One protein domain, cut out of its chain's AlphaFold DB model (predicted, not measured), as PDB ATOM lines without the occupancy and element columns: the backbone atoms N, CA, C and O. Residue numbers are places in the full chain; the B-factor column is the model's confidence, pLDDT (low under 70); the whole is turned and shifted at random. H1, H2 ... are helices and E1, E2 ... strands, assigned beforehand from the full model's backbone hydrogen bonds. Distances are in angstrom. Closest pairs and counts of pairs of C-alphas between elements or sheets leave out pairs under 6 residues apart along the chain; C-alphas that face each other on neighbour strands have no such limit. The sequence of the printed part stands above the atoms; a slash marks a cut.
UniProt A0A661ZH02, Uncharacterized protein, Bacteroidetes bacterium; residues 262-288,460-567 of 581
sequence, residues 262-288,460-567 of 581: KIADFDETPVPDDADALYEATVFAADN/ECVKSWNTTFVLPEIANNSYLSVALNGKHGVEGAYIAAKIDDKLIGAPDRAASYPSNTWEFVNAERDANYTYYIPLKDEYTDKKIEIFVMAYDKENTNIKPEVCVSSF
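This is residues 262 to 288 and 460 to 567 of the 581 residues of an uncharacterized protein of Bacteroidetes bacterium (UniProt A0A661ZH02). Two strongly twisted five-strand sheets lie face to face as a sandwich, their strands crossed at 37 degrees, and the one named helix, H1, packs across E5 and E6 of the second sheet. A long link, residues 511 to 529, joins E7 to E8 and reaches 27 A from the mean of the C-alphas. The printed part has 135 residues, with E1, E2, H1 and then E3 to E10 along it, and is mostly strand. The sheets run E1 E10 E4 E8 E7 and E2 E3 E9 E5 E6, antiparallel, though E2 and E3 meet only at a point. The whole is compact, with a radius of gyration of the C-alphas of 14.3 A, and spans 39 by 37 by 25 A.

Begin at edge strand E1, residues 262 to 265, antiparallel to E10, residues 559 to 566; N 263 and O 562 are 2.8 A apart, within hydrogen-bond range. E10 is antiparallel to E4, residues 478 to 485, with N 481 and O 563 at 2.8 A. Beside E4 look for E8, residues 530 to 534, with N 480 and O 533 at 2.8 A. E7, residues 508 to 510, forms a hairpin with E8, N 510 and O 530 at 2.8 A. E1 runs on into E2, residues 267 to 269, at 46 degrees, passing to the second sheet. E2 meets E3, residues 463 to 470, only at a point, C-alphas 268 and 465 facing each other at 4.2 A. E3 is antiparallel to E9, residues 543 to 550, with N 550 and O 463 at 2.8 A. E9 is antiparallel to E5, residues 493 to 499, with N 498 and O 545 at 2.8 A. E5 and E6, residues 502 to 505, form a hairpin, N 497 and O 504 at 2.8 A. Between the sheets, the closest C-alphas of E5 and E8 are those of Ile 495 and Tyr 531, 6.8 A. H1, residues 275 to 285, is on the second sheet at a height of 5.2 A, across the strands at 89 degrees to E5 on the local plane. Its closest C-alphas to E6 are those of Thr 282 and Gly 505, 3.6 A. H1 only grazes the first sheet. In H1 every O i to N i+4 pair is within hydrogen-bond range.

Find C-alpha 262 at (-149.751, 52.263, 0.715), where E1 begins. H1 runs 15.5 A from C-alpha 275 at (-133.330, 71.237, 1.395). E3 measures 24.5 A, E4 21.5 A, E5 20.4 A, E9 23.2 A and E10 22.7 A, ending at C-alpha 566, (-151.276, 52.587, 13.191).

The two C-alphas farthest apart, those of Glu 519 and Asp 541, are 42.4 A apart. Residues 289 to 459 are cut out, and C-alphas 288 and 460 are 21.7 A apart. Of the links printed whole, E7 to E8 is long. The mean pLDDT of the printed part is 96.1, and no printed residue is under 70.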
ATOM      1  N   LYS A 262    -150.586  51.420   1.580       96.38
ATOM      2  CA  LYS A 262    -149.751  52.263   0.715       96.38
ATOM      3  C   LYS A 262    -150.526  53.527   0.342       96.38
ATOM      4  O   LYS A 262    -151.715  53.453   0.043       96.38
ATOM      5  N   ILE A 263    -149.854  54.672   0.394       97.25
ATOM      6  CA  ILE A 263    -150.445  55.982   0.110       97.25
ATOM      7  C   ILE A 263    -150.047  56.463  -1.279       97.25
ATOM      8  O   ILE A 263    -150.917  56.789  -2.081       97.25
ATOM      9  N   ALA A 264    -148.747  56.500  -1.566       94.50
ATOM     10  CA  ALA A 264    -148.239  57.008  -2.829       94.50
ATOM     11  C   ALA A 264    -146.842  56.459  -3.139       94.50
ATOM     12  O   ALA A 264    -146.103  56.021  -2.248       94.50
ATOM     13  N   ASP A 265    -146.504  56.516  -4.421       93.94
ATOM     14  CA  ASP A 265    -145.138  56.419  -4.919       93.94
ATOM     15  C   ASP A 265    -144.496  57.810  -4.968       93.94
ATOM     16  O   ASP A 265    -145.169  58.838  -4.829       93.94
ATOM     17  N   PHE A 266    -143.178  57.832  -5.134       97.81
ATOM     18  CA  PHE A 266    -142.382  59.048  -5.217       97.81
ATOM     19  C   PHE A 266    -141.842  59.250  -6.625       97.81
ATOM     20  O   PHE A 266    -141.333  58.311  -7.242       97.81
ATOM     21  N   ASP A 267    -141.851  60.501  -7.067       97.12
ATOM     22  CA  ASP A 267    -141.211  60.922  -8.303       97.12
ATOM     23  C   ASP A 267    -139.881  61.610  -7.996       97.12
ATOM     24  O   ASP A 267    -139.733  62.324  -7.001       97.12
ATOM     25  N   GLU A 268    -138.881  61.385  -8.846       97.56
ATOM     26  CA  GLU A 268    -137.628  62.135  -8.781       97.56
ATOM     27  C   GLU A 268    -137.891  63.609  -9.110       97.56
ATOM     28  O   GLU A 268    -138.602  63.930 -10.062       97.56
ATOM     29  N   THR A 269    -137.300  64.508  -8.329       97.62
ATOM     30  CA  THR A 269    -137.529  65.952  -8.431       97.62
ATOM     31  C   THR A 269    -136.209  66.707  -8.264       97.62
ATOM     32  O   THR A 269    -135.291  66.172  -7.628       97.62
ATOM     33  N   PRO A 270    -136.060  67.929  -8.816       98.19
ATOM     34  CA  PRO A 270    -134.904  68.769  -8.519       98.19
ATOM     35  C   PRO A 270    -134.711  68.954  -7.012       98.19
ATOM     36  O   PRO A 270    -135.690  69.007  -6.268       98.19
ATOM     37  N   VAL A 271    -133.451  69.080  -6.579       98.31
ATOM     38  CA  VAL A 271    -133.130  69.370  -5.174       98.31
ATOM     39  C   VAL A 271    -133.888  70.631  -4.751       98.31
ATOM     40  O   VAL A 271    -133.731  71.655  -5.419       98.31
ATOM     41  N   PRO A 272    -134.729  70.566  -3.700       97.12
ATOM     42  CA  PRO A 272    -135.526  71.711  -3.291       97.12
ATOM     43  C   PRO A 272    -134.619  72.829  -2.771       97.12
ATOM     44  O   PRO A 272    -133.646  72.562  -2.064       97.12
ATOM     45  N   ASP A 273    -134.970  74.080  -3.076       96.50
ATOM     46  CA  ASP A 273    -134.204  75.257  -2.639       96.50
ATOM     47  C   ASP A 273    -134.087  75.341  -1.103       96.50
ATOM     48  O   ASP A 273    -133.127  75.898  -0.577       96.50
ATOM     49  N   ASP A 274    -135.043  74.752  -0.376       97.00
ATOM     50  CA  ASP A 274    -135.085  74.680   1.084       97.00
ATOM     51  C   ASP A 274    -134.676  73.306   1.656       97.00
ATOM     52  O   ASP A 274    -135.080  72.946   2.765       97.00
ATOM     53  N   ALA A 275    -133.843  72.538   0.940       98.12
ATOM     54  CA  ALA A 275    -133.330  71.237   1.395       98.12
ATOM     55  C   ALA A 275    -132.679  71.285   2.793       98.12
ATOM     56  O   ALA A 275    -132.849  70.359   3.588       98.12
ATOM     57  N   ASP A 276    -131.972  72.368   3.121       97.94
ATOM     58  CA  ASP A 276    -131.363  72.555   4.444       97.94
ATOM     59  C   ASP A 276    -132.418  72.690   5.550       97.94
ATOM     60  O   ASP A 276    -132.254  72.126   6.631       97.94
ATOM     61  N   ALA A 277    -133.522  73.391   5.278       98.31
ATOM     62  CA  ALA A 277    -134.616  73.551   6.233       98.31
ATOM     63  C   ALA A 277    -135.372  72.229   6.438       98.31
ATOM     64  O   ALA A 277    -135.714  71.876   7.566       98.31
ATOM     65  N   LEU A 278    -135.570  71.456   5.364       98.62
ATOM     66  CA  LEU A 278    -136.136  70.106   5.424       98.62
ATOM     67  C   LEU A 278    -135.241  69.151   6.228       98.62
ATOM     68  O   LEU A 278    -135.735  68.404   7.072       98.62
ATOM     69  N   TYR A 279    -133.923  69.190   6.019       98.56
ATOM     70  CA  TYR A 279    -132.972  68.425   6.827       98.56
ATOM     71  C   TYR A 279    -133.074  68.798   8.307       98.56
ATOM     72  O   TYR A 279    -133.224  67.917   9.159       98.56
ATOM     73  N   GLU A 280    -133.046  70.101   8.603       98.06
ATOM     74  CA  GLU A 280    -133.132  70.627   9.965       98.06
ATOM     75  C   GLU A 280    -134.437  70.258  10.659       98.06
ATOM     76  O   GLU A 280    -134.403  69.854  11.818       98.06
ATOM     77  N   ALA A 281    -135.569  70.290   9.953       98.31
ATOM     78  CA  ALA A 281    -136.852  69.854  10.498       98.31
ATOM     79  C   ALA A 281    -136.756  68.451  11.111       98.31
ATOM     80  O   ALA A 281    -137.239  68.218  12.220       98.31
ATOM     81  N   THR A 282    -136.074  67.531  10.431       98.44
ATOM     82  CA  THR A 282    -135.898  66.153  10.899       98.44
ATOM     83  C   THR A 282    -134.884  66.021  12.023       98.44
ATOM     84  O   THR A 282    -135.171  65.331  13.001       98.44
ATOM     85  N   VAL A 283    -133.735  66.693  11.954       97.38
ATOM     86  CA  VAL A 283    -132.718  66.572  13.016       97.38
ATOM     87  C   VAL A 283    -133.046  67.362  14.289       97.38
ATOM     88  O   VAL A 283    -132.516  67.021  15.346       97.38
ATOM     89  N   PHE A 284    -133.931  68.367  14.222       97.88
ATOM     90  CA  PHE A 284    -134.548  68.997  15.398       97.88
ATOM     91  C   PHE A 284    -135.732  68.189  15.947       97.88
ATOM     92  O   PHE A 284    -135.968  68.187  17.156       97.88
ATOM     93  N   ALA A 285    -136.484  67.486  15.093       97.00
ATOM     94  CA  ALA A 285    -137.543  66.591  15.558       97.00
ATOM     95  C   ALA A 285    -136.963  65.383  16.313       97.00
ATOM     96  O   ALA A 285    -137.455  65.037  17.392       97.00
ATOM     97  N   ALA A 286    -135.912  64.770  15.767       96.00
ATOM     98  CA  ALA A 286    -135.189  63.673  16.396       96.00
ATOM     99  C   ALA A 286    -134.433  64.134  17.655       96.00
ATOM    100  O   ALA A 286    -134.049  65.292  17.792       96.00
ATOM    101  N   ASP A 287    -134.187  63.215  18.583       92.12
ATOM    102  CA  ASP A 287    -133.269  63.433  19.703       92.12
ATOM    103  C   ASP A 287    -132.011  62.564  19.563       92.12
ATOM    104  O   ASP A 287    -131.949  61.640  18.750       92.12
ATOM    105  N   ASN A 288    -130.998  62.836  20.385       94.94
ATOM    106  CA  ASN A 288    -129.828  61.966  20.539       94.94
ATOM    107  C   ASN A 288    -129.732  61.370  21.950       94.94
ATOM    108  O   ASN A 288    -128.649  60.976  22.374       94.94
ATOM    109  N   GLU A 460    -124.520  68.158   1.779       96.44
ATOM    110  CA  GLU A 460    -124.888  68.559   0.421       96.44
ATOM    111  C   GLU A 460    -125.946  67.582  -0.098       96.44
ATOM    112  O   GLU A 460    -125.646  66.398  -0.271       96.44
ATOM    113  N   CYS A 461    -127.182  68.049  -0.296       97.94
ATOM    114  CA  CYS A 461    -128.220  67.242  -0.934       97.94
ATOM    115  C   CYS A 461    -127.918  67.138  -2.430       97.94
ATOM    116  O   CYS A 461    -127.800  68.144  -3.124       97.94
ATOM    117  N   VAL A 462    -127.785  65.913  -2.927       98.00
ATOM    118  CA  VAL A 462    -127.316  65.637  -4.295       98.00
ATOM    119  C   VAL A 462    -128.415  65.088  -5.189       98.00
ATOM    120  O   VAL A 462    -128.278  65.102  -6.411       98.00
ATOM    121  N   LYS A 463    -129.498  64.591  -4.587       98.25
ATOM    122  CA  LYS A 463    -130.660  64.059  -5.294       98.25
ATOM    123  C   LYS A 463    -131.887  64.072  -4.391       98.25
ATOM    124  O   LYS A 463    -131.747  63.887  -3.182       98.25
ATOM    125  N   SER A 464    -133.071  64.242  -4.971       98.38
ATOM    126  CA  SER A 464    -134.322  64.240  -4.217       98.38
ATOM    127  C   SER A 464    -135.482  63.585  -4.949       98.38
ATOM    128  O   SER A 464    -135.514  63.504  -6.176       98.38
ATOM    129  N   TRP A 465    -136.463  63.165  -4.158       98.56
ATOM    130  CA  TRP A 465    -137.756  62.679  -4.615       98.56
ATOM    131  C   TRP A 465    -138.856  63.329  -3.792       98.56
ATOM    132  O   TRP A 465    -138.652  63.608  -2.607       98.56
ATOM    133  N   ASN A 466    -140.024  63.538  -4.389       98.19
ATOM    134  CA  ASN A 466    -141.188  64.015  -3.662       98.19
ATOM    135  C   ASN A 466    -142.467  63.262  -4.026       98.19
ATOM    136  O   ASN A 466    -142.572  62.591  -5.049       98.19
ATOM    137  N   THR A 467    -143.447  63.382  -3.140       98.50
ATOM    138  CA  THR A 467    -144.827  62.973  -3.384       98.50
ATOM    139  C   THR A 467    -145.771  63.913  -2.646       98.50
ATOM    140  O   THR A 467    -145.372  64.580  -1.685       98.50
ATOM    141  N   THR A 468    -147.016  64.006  -3.100       98.19
ATOM    142  CA  THR A 468    -148.033  64.885  -2.515       98.19
ATOM    143  C   THR A 468    -149.371  64.172  -2.457       98.19
ATOM    144  O   THR A 468    -149.813  63.595  -3.447       98.19
ATOM    145  N   PHE A 469    -150.036  64.237  -1.309       98.12
ATOM    146  CA  PHE A 469    -151.342  63.619  -1.100       98.12
ATOM    147  C   PHE A 469    -152.118  64.324   0.018       98.12
ATOM    148  O   PHE A 469    -151.625  65.248   0.662       98.12
ATOM    149  N   VAL A 470    -153.353  63.874   0.236       97.75
ATOM    150  CA  VAL A 470    -154.227  64.291   1.336       97.75
ATOM    151  C   VAL A 470    -154.754  63.032   2.021       97.75
ATOM    152  O   VAL A 470    -155.015  62.028   1.355       97.75
ATOM    153  N   LEU A 471    -154.902  63.074   3.346       97.25
ATOM    154  CA  LEU A 471    -155.534  62.004   4.118       97.25
ATOM    155  C   LEU A 471    -156.921  62.471   4.583       97.25
ATOM    156  O   LEU A 471    -156.980  63.339   5.452       97.25
ATOM    157  N   PRO A 472    -158.020  61.906   4.045       96.31
ATOM    158  CA  PRO A 472    -159.377  62.305   4.434       96.31
ATOM    159  C   PRO A 472    -159.767  61.820   5.833       96.31
ATOM    160  O   PRO A 472    -160.719  62.299   6.435       96.31
ATOM    161  N   GLU A 473    -159.025  60.849   6.358       94.81
ATOM    162  CA  GLU A 473    -159.166  60.344   7.713       94.81
ATOM    163  C   GLU A 473    -157.820  59.819   8.212       94.81
ATOM    164  O   GLU A 473    -156.968  59.361   7.435       94.81
ATOM    165  N   ILE A 474    -157.644  59.874   9.529       94.69
ATOM    166  CA  ILE A 474    -156.450  59.423  10.235       94.69
ATOM    167  C   ILE A 474    -156.931  58.566  11.404       94.69
ATOM    168  O   ILE A 474    -157.677  59.030  12.261       94.69
ATOM    169  N   ALA A 475    -156.532  57.295  11.428       93.69
ATOM    170  CA  ALA A 475    -156.849  56.420  12.549       93.69
ATOM    171  C   ALA A 475    -156.035  56.822  13.790       93.69
ATOM    172  O   ALA A 475    -154.930  57.359  13.664       93.69
ATOM    173  N   ASN A 476    -156.526  56.504  14.987       89.88
ATOM    174  CA  ASN A 476    -155.815  56.824  16.225       89.88
ATOM    175  C   ASN A 476    -154.384  56.237  16.232       89.88
ATOM    176  O   ASN A 476    -154.153  55.122  15.746       89.88
ATOM    177  N   ASN A 477    -153.422  56.989  16.778       89.81
ATOM    178  CA  ASN A 477    -151.993  56.648  16.822       89.81
ATOM    179  C   ASN A 477    -151.387  56.284  15.450       89.81
ATOM    180  O   ASN A 477    -150.538  55.390  15.357       89.81
ATOM    181  N   SER A 478    -151.849  56.933  14.375       95.69
ATOM    182  CA  SER A 478    -151.287  56.723  13.040       95.69
ATOM    183  C   SER A 478    -149.975  57.471  12.832       95.69
ATOM    184  O   SER A 478    -149.707  58.518  13.420       95.69
ATOM    185  N   TYR A 479    -149.166  56.951  11.924       97.56
ATOM    186  CA  TYR A 479    -147.929  57.559  11.464       97.56
ATOM    187  C   TYR A 479    -147.670  57.165  10.011       97.56
ATOM    188  O   TYR A 479    -148.141  56.134   9.519       97.56
ATOM    189  N   LEU A 480    -146.911  57.997   9.308       98.31
ATOM    190  CA  LEU A 480    -146.390  57.667   7.989       98.31
ATOM    191  C   LEU A 480    -145.113  56.852   8.154       98.31
ATOM    192  O   LEU A 480    -144.207  57.257   8.880       98.31
ATOM    193  N   SER A 481    -145.044  55.721   7.463       98.00
ATOM    194  CA  SER A 481    -143.836  54.924   7.274       98.00
ATOM    195  C   SER A 481    -143.291  55.213   5.883       98.00
ATOM    196  O   SER A 481    -143.880  54.787   4.890       98.00
ATOM    197  N   VAL A 482    -142.183  55.949   5.810       98.50
ATOM    198  CA  VAL A 482    -141.533  56.285   4.539       98.50
ATOM    199  C   VAL A 482    -140.319  55.381   4.355       98.50
ATOM    200  O   VAL A 482    -139.287  55.551   5.009       98.50
ATOM    201  N   ALA A 483    -140.481  54.373   3.506       97.62
ATOM    202  CA  ALA A 483    -139.524  53.311   3.240       97.62
ATOM    203  C   ALA A 483    -138.496  53.761   2.196       97.62
ATOM    204  O   ALA A 483    -138.878  54.141   1.099       97.62
ATOM    205  N   LEU A 484    -137.199  53.678   2.501       97.31
ATOM    206  CA  LEU A 484    -136.094  53.966   1.581       97.31
ATOM    207  C   LEU A 484    -135.475  52.671   1.064       97.31
ATOM    208  O   LEU A 484    -134.412  52.252   1.521       97.31
ATOM    209  N   ASN A 485    -136.140  52.015   0.116       96.06
ATOM    210  CA  ASN A 485    -135.641  50.753  -0.421       96.06
ATOM    211  C   ASN A 485    -134.357  50.980  -1.238       96.06
ATOM    212  O   ASN A 485    -134.343  51.780  -2.176       96.06
ATOM    213  N   GLY A 486    -133.297  50.238  -0.917       95.19
ATOM    214  CA  GLY A 486    -131.996  50.331  -1.581       95.19
ATOM    215  C   GLY A 486    -130.894  50.920  -0.700       95.19
ATOM    216  O   GLY A 486    -131.103  51.249   0.469       95.19
ATOM    217  N   LYS A 487    -129.689  51.005  -1.270       96.81
ATOM    218  CA  LYS A 487    -128.498  51.536  -0.601       96.81
ATOM    219  C   LYS A 487    -128.463  53.055  -0.730       96.81
ATOM    220  O   LYS A 487    -128.604  53.581  -1.830       96.81
ATOM    221  N   HIS A 488    -128.244  53.725   0.393       96.75
ATOM    222  CA  HIS A 488    -128.185  55.180   0.507       96.75
ATOM    223  C   HIS A 488    -126.966  55.683   1.293       96.75
ATOM    224  O   HIS A 488    -126.851  56.879   1.513       96.75
ATOM    225  N   GLY A 489    -126.072  54.794   1.745       96.69
ATOM    226  CA  GLY A 489    -124.941  55.160   2.604       96.69
ATOM    227  C   GLY A 489    -125.347  55.341   4.070       96.69
ATOM    228  O   GLY A 489    -126.524  55.532   4.392       96.69
ATOM    229  N   VAL A 490    -124.379  55.249   4.986       95.38
ATOM    230  CA  VAL A 490    -124.616  55.473   6.425       95.38
ATOM    231  C   VAL A 490    -124.959  56.946   6.644       95.38
ATOM    232  O   VAL A 490    -124.180  57.818   6.263       95.38
ATOM    233  N   GLU A 491    -126.137  57.223   7.213       95.88
ATOM    234  CA  GLU A 491    -126.684  58.586   7.340       95.88
ATOM    235  C   GLU A 491    -126.727  59.359   6.006       95.88
ATOM    236  O   GLU A 491    -126.635  60.587   5.981       95.88
ATOM    237  N   GLY A 492    -126.827  58.648   4.878       97.00
ATOM    238  CA  GLY A 492    -126.730  59.243   3.546       97.00
ATOM    239  C   GLY A 492    -128.070  59.599   2.900       97.00
ATOM    240  O   GLY A 492    -128.085  60.068   1.767       97.00
ATOM    241  N   ALA A 493    -129.194  59.442   3.601       97.75
ATOM    242  CA  ALA A 493    -130.490  59.957   3.165       97.75
ATOM    243  C   ALA A 493    -131.359  60.370   4.354       97.75
ATOM    244  O   ALA A 493    -131.350  59.679   5.371       97.75
ATOM    245  N   TYR A 494    -132.120  61.459   4.204       98.50
ATOM    246  CA  TYR A 494    -133.052  62.002   5.200       98.50
ATOM    247  C   TYR A 494    -134.420  62.285   4.579       98.50
ATOM    248  O   TYR A 494    -134.539  62.489   3.370       98.50
ATOM    249  N   ILE A 495    -135.454  62.289   5.421       98.50
ATOM    250  CA  ILE A 495    -136.847  62.501   5.016       98.50
ATOM    251  C   ILE A 495    -137.456  63.579   5.888       98.50
ATOM    252  O   ILE A 495    -137.261  63.547   7.100       98.50
ATOM    253  N   ALA A 496    -138.215  64.482   5.282       98.44
ATOM    254  CA  ALA A 496    -139.043  65.463   5.970       98.44
ATOM    255  C   ALA A 496    -140.339  65.691   5.187       98.44
ATOM    256  O   ALA A 496    -140.443  65.317   4.016       98.44
ATOM    257  N   ALA A 497    -141.326  66.300   5.830       98.44
ATOM    258  CA  ALA A 497    -142.599  66.636   5.217       98.44
ATOM    259  C   ALA A 497    -142.920  68.129   5.345       98.44
ATOM    260  O   ALA A 497    -142.420  68.816   6.236       98.44
ATOM    261  N   LYS A 498    -143.796  68.614   4.467       98.31
ATOM    262  CA  LYS A 498    -144.529  69.870   4.625       98.31
ATOM    263  C   LYS A 498    -146.008  69.533   4.760       98.31
ATOM    264  O   LYS A 498    -146.550  68.834   3.907       98.31
ATOM    265  N   ILE A 499    -146.646  69.992   5.833       97.31
ATOM    266  CA  ILE A 499    -148.090  69.821   6.046       97.31
ATOM    267  C   ILE A 499    -148.708  71.209   6.169       97.31
ATOM    268  O   ILE A 499    -148.447  71.902   7.154       97.31
ATOM    269  N   ASP A 500    -149.475  71.623   5.157       92.31
ATOM    270  CA  ASP A 500    -149.896  73.022   4.954       92.31
ATOM    271  C   ASP A 500    -148.718  74.002   5.138       92.31
ATOM    272  O   ASP A 500    -148.729  74.870   6.012       92.31
ATOM    273  N   ASP A 501    -147.652  73.787   4.360       91.62
ATOM    274  CA  ASP A 501    -146.405  74.571   4.350       91.62
ATOM    275  C   ASP A 501    -145.586  74.565   5.657       91.62
ATOM    276  O   ASP A 501    -144.493  75.131   5.708       91.62
ATOM    277  N   LYS A 502    -146.045  73.888   6.717       95.88
ATOM    278  CA  LYS A 502    -145.266  73.721   7.951       95.88
ATOM    279  C   LYS A 502    -144.285  72.569   7.813       95.88
ATOM    280  O   LYS A 502    -144.689  71.454   7.492       95.88
ATOM    281  N   LEU A 503    -143.018  72.827   8.127       97.62
ATOM    282  CA  LEU A 503    -141.971  71.810   8.176       97.62
ATOM    283  C   LEU A 503    -142.236  70.811   9.307       97.62
ATOM    284  O   LEU A 503    -142.357  71.192  10.472       97.62
ATOM    285  N   ILE A 504    -142.296  69.529   8.957       98.00
ATOM    286  CA  ILE A 504    -142.487  68.412   9.878       98.00
ATOM    287  C   ILE A 504    -141.342  67.421   9.680       98.00
ATOM    288  O   ILE A 504    -141.165  66.849   8.604       98.00
ATOM    289  N   GLY A 505    -140.564  67.217  10.737       97.56
ATOM    290  CA  GLY A 505    -139.493  66.233  10.756       97.56
ATOM    291  C   GLY A 505    -139.961  64.823  11.100       97.56
ATOM    292  O   GLY A 505    -141.052  64.619  11.633       97.56
ATOM    293  N   ALA A 506    -139.090  63.849  10.852       98.00
ATOM    294  CA  ALA A 506    -139.268  62.468  11.285       98.00
ATOM    295  C   ALA A 506    -138.507  62.209  12.603       98.00
ATOM    296  O   ALA A 506    -137.290  61.992  12.561       98.00
ATOM    297  N   PRO A 507    -139.179  62.224  13.771       96.69
ATOM    298  CA  PRO A 507    -138.516  62.077  15.070       96.69
ATOM    299  C   PRO A 507    -137.902  60.688  15.291       96.69
ATOM    300  O   PRO A 507    -137.021  60.537  16.135       96.69
ATOM    301  N   ASP A 508    -138.335  59.683  14.530       95.62
ATOM    302  CA  ASP A 508    -137.850  58.312  14.638       95.62
ATOM    303  C   ASP A 508    -137.680  57.662  13.256       95.62
ATOM    304  O   ASP A 508    -138.281  58.083  12.263       95.62
ATOM    305  N   ARG A 509    -136.837  56.631  13.188       95.69
ATOM    306  CA  ARG A 509    -136.630  55.799  11.998       95.69
ATOM    307  C   ARG A 509    -136.034  54.448  12.364       95.69
ATOM    308  O   ARG A 509    -135.302  54.356  13.338       95.69
ATOM    309  N   ALA A 510    -136.241  53.423  11.547       94.50
ATOM    310  CA  ALA A 510    -135.545  52.143  11.653       94.50
ATOM    311  C   ALA A 510    -134.510  51.985  10.522       94.50
ATOM    312  O   ALA A 510    -134.843  52.194   9.364       94.50
ATOM    313  N   ALA A 511    -133.263  51.579  10.768       93.19
ATOM    314  CA  ALA A 511    -132.618  51.489  12.081       93.19
ATOM    315  C   ALA A 511    -132.554  52.866  12.769       93.19
ATOM    316  O   ALA A 511    -132.494  53.877  12.074       93.19
ATOM    317  N   SER A 512    -132.568  52.893  14.106       94.06
ATOM    318  CA  SER A 512    -132.604  54.130  14.903       94.06
ATOM    319  C   SER A 512    -131.471  55.097  14.564       94.06
ATOM    320  O   SER A 512    -130.334  54.665  14.370       94.06
ATOM    321  N   TYR A 513    -131.767  56.402  14.604       95.00
ATOM    322  CA  TYR A 513    -130.750  57.457  14.559       95.00
ATOM    323  C   TYR A 513    -129.639  57.236  15.592       95.00
ATOM    324  O   TYR A 513    -129.922  56.664  16.657       95.00
ATOM    325  N   PRO A 514    -128.429  57.779  15.350       94.44
ATOM    326  CA  PRO A 514    -127.387  57.863  16.365       94.44
ATOM    327  C   PRO A 514    -127.923  58.395  17.700       94.44
ATOM    328  O   PRO A 514    -128.773  59.295  17.754       94.44
ATOM    329  N   SER A 515    -127.435  57.816  18.794       94.44
ATOM    330  CA  SER A 515    -127.827  58.194  20.149       94.44
ATOM    331  C   SER A 515    -126.642  58.180  21.106       94.44
ATOM    332  O   SER A 515    -125.668  57.457  20.900       94.44
ATOM    333  N   ASN A 516    -126.728  58.968  22.172       94.88
ATOM    334  CA  ASN A 516    -125.813  58.893  23.299       94.88
ATOM    335  C   ASN A 516    -126.176  57.651  24.106       94.88
ATOM    336  O   ASN A 516    -127.116  57.643  24.892       94.88
ATOM    337  N   THR A 517    -125.484  56.550  23.822       92.19
ATOM    338  CA  THR A 517    -125.935  55.215  24.220       92.19
ATOM    339  C   THR A 517    -125.664  54.900  25.691       92.19
ATOM    340  O   THR A 517    -124.567  55.115  26.215       92.19
ATOM    341  N   TRP A 518    -126.660  54.312  26.364       91.75
ATOM    342  CA  TRP A 518    -126.483  53.740  27.699       91.75
ATOM    343  C   TRP A 518    -125.715  52.414  27.644       91.75
ATOM    344  O   TRP A 518    -124.688  52.260  28.304       91.75
ATOM    345  N   GLU A 519    -126.177  51.441  26.862       86.62
ATOM    346  CA  GLU A 519    -125.570  50.108  26.834       86.62
ATOM    347  C   GLU A 519    -124.653  49.914  25.626       86.62
ATOM    348  O   GLU A 519    -123.432  49.910  25.780       86.62
ATOM    349  N   PHE A 520    -125.215  49.767  24.432       88.19
ATOM    350  CA  PHE A 520    -124.473  49.444  23.218       88.19
ATOM    351  C   PHE A 520    -124.782  50.449  22.112       88.19
ATOM    352  O   PHE A 520    -125.830  51.089  22.136       88.19
ATOM    353  N   VAL A 521    -123.857  50.612  21.166       88.94
ATOM    354  CA  VAL A 521    -124.026  51.548  20.047       88.94
ATOM    355  C   VAL A 521    -125.210  51.158  19.163       88.94
ATOM    356  O   VAL A 521    -125.550  49.978  19.032       88.94
ATOM    357  N   ASN A 522    -125.830  52.159  18.538       89.62
ATOM    358  CA  ASN A 522    -126.789  51.928  17.467       89.62
ATOM    359  C   ASN A 522    -126.115  51.125  16.354       89.62
ATOM    360  O   ASN A 522    -124.943  51.327  16.043       89.62
ATOM    361  N   ALA A 523    -126.858  50.211  15.745       87.69
ATOM    362  CA  ALA A 523    -126.322  49.471  14.622       87.69
ATOM    363  C   ALA A 523    -126.275  50.351  13.373       87.69
ATOM    364  O   ALA A 523    -127.295  50.896  12.950       87.69
ATOM    365  N   GLU A 524    -125.103  50.418  12.755       89.81
ATOM    366  CA  GLU A 524    -124.922  51.115  11.493       89.81
ATOM    367  C   GLU A 524    -125.524  50.322  10.330       89.81
ATOM    368  O   GLU A 524    -125.409  49.093  10.219       89.81
ATOM    369  N   ARG A 525    -126.196  51.057   9.449       93.19
ATOM    370  CA  ARG A 525    -126.824  50.544   8.235       93.19
ATOM    371  C   ARG A 525    -126.655  51.569   7.134       93.19
ATOM    372  O   ARG A 525    -126.771  52.760   7.392       93.19
ATOM    373  N   ASP A 526    -126.411  51.102   5.922       95.62
ATOM    374  CA  ASP A 526    -126.228  51.925   4.726       95.62
ATOM    375  C   ASP A 526    -127.378  51.767   3.720       95.62
ATOM    376  O   ASP A 526    -127.291  52.265   2.599       95.62
ATOM    377  N   ALA A 527    -128.443  51.058   4.102       96.00
ATOM    378  CA  ALA A 527    -129.568  50.728   3.243       96.00
ATOM    379  C   ALA A 527    -130.863  50.528   4.041       96.00
ATOM    380  O   ALA A 527    -130.829  50.185   5.229       96.00
ATOM    381  N   ASN A 528    -131.992  50.628   3.334       96.12
ATOM    382  CA  ASN A 528    -133.319  50.216   3.795       96.12
ATOM    383  C   ASN A 528    -133.805  50.908   5.078       96.12
ATOM    384  O   ASN A 528    -134.476  50.284   5.905       96.12
ATOM    385  N   TYR A 529    -133.499  52.196   5.252       97.12
ATOM    386  CA  TYR A 529    -134.116  52.978   6.323       97.12
ATOM    387  C   TYR A 529    -135.634  53.089   6.137       97.12
ATOM    388  O   TYR A 529    -136.136  53.152   5.021       97.12
ATOM    389  N   THR A 530    -136.386  53.154   7.233       98.00
ATOM    390  CA  THR A 530    -137.790  53.589   7.230       98.00
ATOM    391  C   THR A 530    -137.961  54.706   8.236       98.00
ATOM    392  O   THR A 530    -137.686  54.496   9.411       98.00
ATOM    393  N   TYR A 531    -138.391  55.879   7.786       98.31
ATOM    394  CA  TYR A 531    -138.651  57.020   8.661       98.31
ATOM    395  C   TYR A 531    -140.105  57.025   9.115       98.31
ATOM    396  O   TYR A 531    -140.999  56.690   8.333       98.31
ATOM    397  N   TYR A 532    -140.328  57.436  10.360       97.81
ATOM    398  CA  TYR A 532    -141.645  57.486  10.980       97.81
ATOM    399  C   TYR A 532    -142.028  58.935  11.277       97.81
ATOM    400  O   TYR A 532    -141.358  59.619  12.052       97.81
ATOM    401  N   ILE A 533    -143.109  59.407  10.652       98.06
ATOM    402  CA  ILE A 533    -143.668  60.747  10.881       98.06
ATOM    403  C   ILE A 533    -145.025  60.584  11.577       98.06
ATOM    404  O   ILE A 533    -145.974  60.134  10.928       98.06
ATOM    405  N   PRO A 534    -145.145  60.921  12.875       96.44
ATOM    406  CA  PRO A 534    -146.416  60.863  13.588       96.44
ATOM    407  C   PRO A 534    -147.481  61.742  12.926       96.44
ATOM    408  O   PRO A 534    -147.222  62.900  12.588       96.44
ATOM    409  N   LEU A 535    -148.685  61.198  12.767       96.81
ATOM    410  CA  LEU A 535    -149.839  61.939  12.277       96.81
ATOM    411  C   LEU A 535    -150.675  62.437  13.454       96.81
ATOM    412  O   LEU A 535    -150.822  61.754  14.465       96.81
ATOM    413  N   LYS A 536    -151.227  63.638  13.309       95.12
ATOM    414  CA  LYS A 536    -152.165  64.234  14.259       95.12
ATOM    415  C   LYS A 536    -153.513  64.404  13.583       95.12
ATOM    416  O   LYS A 536    -153.549  64.661  12.381       95.12
ATOM    417  N   ASP A 537    -154.588  64.381  14.360       92.88
ATOM    418  CA  ASP A 537    -155.948  64.594  13.848       92.88
ATOM    419  C   ASP A 537    -156.072  65.913  13.075       92.88
ATOM    420  O   ASP A 537    -156.722  65.976  12.033       92.88
ATOM    421  N   GLU A 538    -155.363  66.958  13.522       95.81
ATOM    422  CA  GLU A 538    -155.311  68.254  12.840       95.81
ATOM    423  C   GLU A 538    -154.693  68.206  11.432       95.81
ATOM    424  O   GLU A 538    -154.735  69.221  10.744       95.81
ATOM    425  N   TYR A 539    -154.084  67.096  10.999       96.94
ATOM    426  CA  TYR A 539    -153.543  66.912   9.644       96.94
ATOM    427  C   TYR A 539    -154.557  66.325   8.658       96.94
ATOM    428  O   TYR A 539    -154.253  66.212   7.471       96.94
ATOM    429  N   THR A 540    -155.752  65.974   9.130       96.62
ATOM    430  CA  THR A 540    -156.850  65.509   8.278       96.62
ATOM    431  C   THR A 540    -157.194  66.569   7.235       96.62
ATOM    432  O   THR A 540    -157.235  67.759   7.548       96.62
ATOM    433  N   ASP A 541    -157.392  66.135   5.993       97.06
ATOM    434  CA  ASP A 541    -157.686  66.974   4.824       97.06
ATOM    435  C   ASP A 541    -156.624  68.038   4.471       97.06
ATOM    436  O   ASP A 541    -156.824  68.836   3.552       97.06
ATOM    437  N   LYS A 542    -155.463  68.032   5.139       97.75
ATOM    438  CA  LYS A 542    -154.347  68.933   4.825       97.75
ATOM    439  C   LYS A 542    -153.503  68.409   3.676       97.75
ATOM    440  O   LYS A 542    -153.371  67.197   3.479       97.75
ATOM    441  N   LYS A 543    -152.876  69.329   2.938       98.00
ATOM    442  CA  LYS A 543    -151.906  68.963   1.902       98.00
ATOM    443  C   LYS A 543    -150.640  68.454   2.586       98.00
ATOM    444  O   LYS A 543    -150.013  69.193   3.341       98.00
ATOM    445  N   ILE A 544    -150.267  67.210   2.301       98.50
ATOM    446  CA  ILE A 544    -149.046  66.581   2.803       98.50
ATOM    447  C   ILE A 544    -148.086  66.406   1.633       98.50
ATOM    448  O   ILE A 544    -148.395  65.723   0.656       98.50
ATOM    449  N   GLU A 545    -146.907  66.999   1.750       98.44
ATOM    450  CA  GLU A 545    -145.788  66.816   0.832       98.44
ATOM    451  C   GLU A 545    -144.663  66.111   1.574       98.44
ATOM    452  O   GLU A 545    -144.291  66.541   2.661       98.44
ATOM    453  N   ILE A 546    -144.108  65.043   1.009       98.62
ATOM    454  CA  ILE A 546    -142.957  64.347   1.598       98.62
ATOM    455  C   ILE A 546    -141.778  64.483   0.655       98.62
ATOM    456  O   ILE A 546    -141.915  64.248  -0.544       98.62
ATOM    457  N   PHE A 547    -140.621  64.811   1.220       98.62
ATOM    458  CA  PHE A 547    -139.358  64.952   0.516       98.62
ATOM    459  C   PHE A 547    -138.371  63.908   1.025       98.62
ATOM    460  O   PHE A 547    -138.139  63.784   2.228       98.62
ATOM    461  N   VAL A 548    -137.770  63.178   0.094       98.69
ATOM    462  CA  VAL A 548    -136.650  62.270   0.341       98.69
ATOM    463  C   VAL A 548    -135.411  62.911  -0.255       98.69
ATOM    464  O   VAL A 548    -135.408  63.251  -1.434       98.69
ATOM    465  N   MET A 549    -134.365  63.073   0.548       98.56
ATOM    466  CA  MET A 549    -133.141  63.781   0.175       98.56
ATOM    467  C   MET A 549    -131.939  62.859   0.367       98.56
ATOM    468  O   MET A 549    -131.708  62.369   1.474       98.56
ATOM    469  N   ALA A 550    -131.178  62.617  -0.699       98.38
ATOM    470  CA  ALA A 550    -129.932  61.857  -0.659       98.38
ATOM    471  C   ALA A 550    -128.726  62.794  -0.507       98.38
ATOM    472  O   ALA A 550    -128.623  63.819  -1.179       98.38
ATOM    473  N   TYR A 551    -127.788  62.389   0.345       98.00
ATOM    474  CA  TYR A 551    -126.565  63.104   0.725       98.00
ATOM    475  C   TYR A 551    -125.288  62.291   0.455       98.00
ATOM    476  O   TYR A 551    -124.182  62.779   0.704       98.00
ATOM    477  N   ASP A 552    -125.427  61.056  -0.032       97.31
ATOM    478  CA  ASP A 552    -124.328  60.217  -0.501       97.31
ATOM    479  C   ASP A 552    -124.314  60.186  -2.037       97.31
ATOM    480  O   ASP A 552    -125.206  59.625  -2.672       97.31
ATOM    481  N   LYS A 553    -123.281  60.791  -2.635       95.94
ATOM    482  CA  LYS A 553    -123.107  60.899  -4.095       95.94
ATOM    483  C   LYS A 553    -122.989  59.539  -4.784       95.94
ATOM    484  O   LYS A 553    -123.372  59.422  -5.945       95.94
ATOM    485  N   GLU A 554    -122.474  58.529  -4.091       96.75
ATOM    486  CA  GLU A 554    -122.248  57.194  -4.650       96.75
ATOM    487  C   GLU A 554    -123.494  56.306  -4.535       96.75
ATOM    488  O   GLU A 554    -123.656  55.358  -5.304       96.75
ATOM    489  N   ASN A 555    -124.405  56.631  -3.612       96.69
ATOM    490  CA  ASN A 555    -125.545  55.795  -3.247       96.69
ATOM    491  C   ASN A 555    -126.873  56.562  -3.373       96.69
ATOM    492  O   ASN A 555    -127.560  56.828  -2.395       96.69
ATOM    493  N   THR A 556    -127.253  56.914  -4.605       95.31
ATOM    494  CA  THR A 556    -128.486  57.679  -4.897       95.31
ATOM    495  C   THR A 556    -129.593  56.856  -5.564       95.31
ATOM    496  O   THR A 556    -130.646  57.390  -5.907       95.31
ATOM    497  N   ASN A 557    -129.388  55.552  -5.774       93.12
ATOM    498  CA  ASN A 557    -130.393  54.672  -6.377       93.12
ATOM    499  C   ASN A 557    -131.366  54.138  -5.313       93.12
ATOM    500  O   ASN A 557    -131.342  52.957  -4.960       93.12
ATOM    501  N   ILE A 558    -132.185  55.044  -4.785       94.62
ATOM    502  CA  ILE A 558    -133.171  54.782  -3.736       94.62
ATOM    503  C   ILE A 558    -134.555  54.703  -4.380       94.62
ATOM    504  O   ILE A 558    -134.860  55.457  -5.304       94.62
ATOM    505  N   LYS A 559    -135.403  53.795  -3.892       96.25
ATOM    506  CA  LYS A 559    -136.804  53.651  -4.308       96.25
ATOM    507  C   LYS A 559    -137.721  53.924  -3.118       96.25
ATOM    508  O   LYS A 559    -138.027  52.984  -2.373       96.25
ATOM    509  N   PRO A 560    -138.085  55.196  -2.889       97.56
ATOM    510  CA  PRO A 560    -138.911  55.543  -1.757       97.56
ATOM    511  C   PRO A 560    -140.380  55.170  -1.969       97.56
ATOM    512  O   PRO A 560    -140.910  55.296  -3.069       97.56
ATOM    513  N   GLU A 561    -141.035  54.739  -0.896       97.19
ATOM    514  CA  GLU A 561    -142.474  54.467  -0.843       97.19
ATOM    515  C   GLU A 561    -143.042  54.996   0.476       97.19
ATOM    516  O   GLU A 561    -142.343  55.010   1.491       97.19
ATOM    517  N   VAL A 562    -144.308  55.421   0.485       98.38
ATOM    518  CA  VAL A 562    -144.983  55.842   1.718       98.38
ATOM    519  C   VAL A 562    -146.228  55.006   1.980       98.38
ATOM    520  O   VAL A 562    -147.116  54.875   1.135       98.38
ATOM    521  N   CYS A 563    -146.305  54.489   3.202       97.75
ATOM    522  CA  CYS A 563    -147.481  53.844   3.764       97.75
ATOM    523  C   CYS A 563    -147.956  54.626   4.990       97.75
ATOM    524  O   CYS A 563    -147.150  55.213   5.708       97.75
ATOM    525  N   VAL A 564    -149.251  54.586   5.276       97.25
ATOM    526  CA  VAL A 564    -149.769  54.923   6.608       97.25
ATOM    527  C   VAL A 564    -149.850  53.642   7.430       97.25
ATOM    528  O   VAL A 564    -150.050  52.560   6.879       97.25
ATOM    529  N   SER A 565    -149.605  53.735   8.731       95.00
ATOM    530  CA  SER A 565    -149.697  52.630   9.690       95.00
ATOM    531  C   SER A 565    -150.245  53.149  11.015       95.00
ATOM    532  O   SER A 565    -150.107  54.332  11.307       95.00
ATOM    533  N   SER A 566    -150.838  52.274  11.826       92.75
ATOM    534  CA  SER A 566    -151.276  52.587  13.191       92.75
ATOM    535  C   SER A 566    -150.821  51.483  14.135       92.75
ATOM    536  O   SER A 566    -151.011  50.300  13.842       92.75
ATOM    537  N   PHE A 567    -150.258  51.874  15.280       82.81
ATOM    538  CA  PHE A 567    -149.755  50.931  16.281       82.81
ATOM    539  C   PHE A 567    -150.852  49.979  16.789       82.81
ATOM    540  O   PHE A 567    -150.622  48.784  16.952       82.81
TER     541      PHE A 567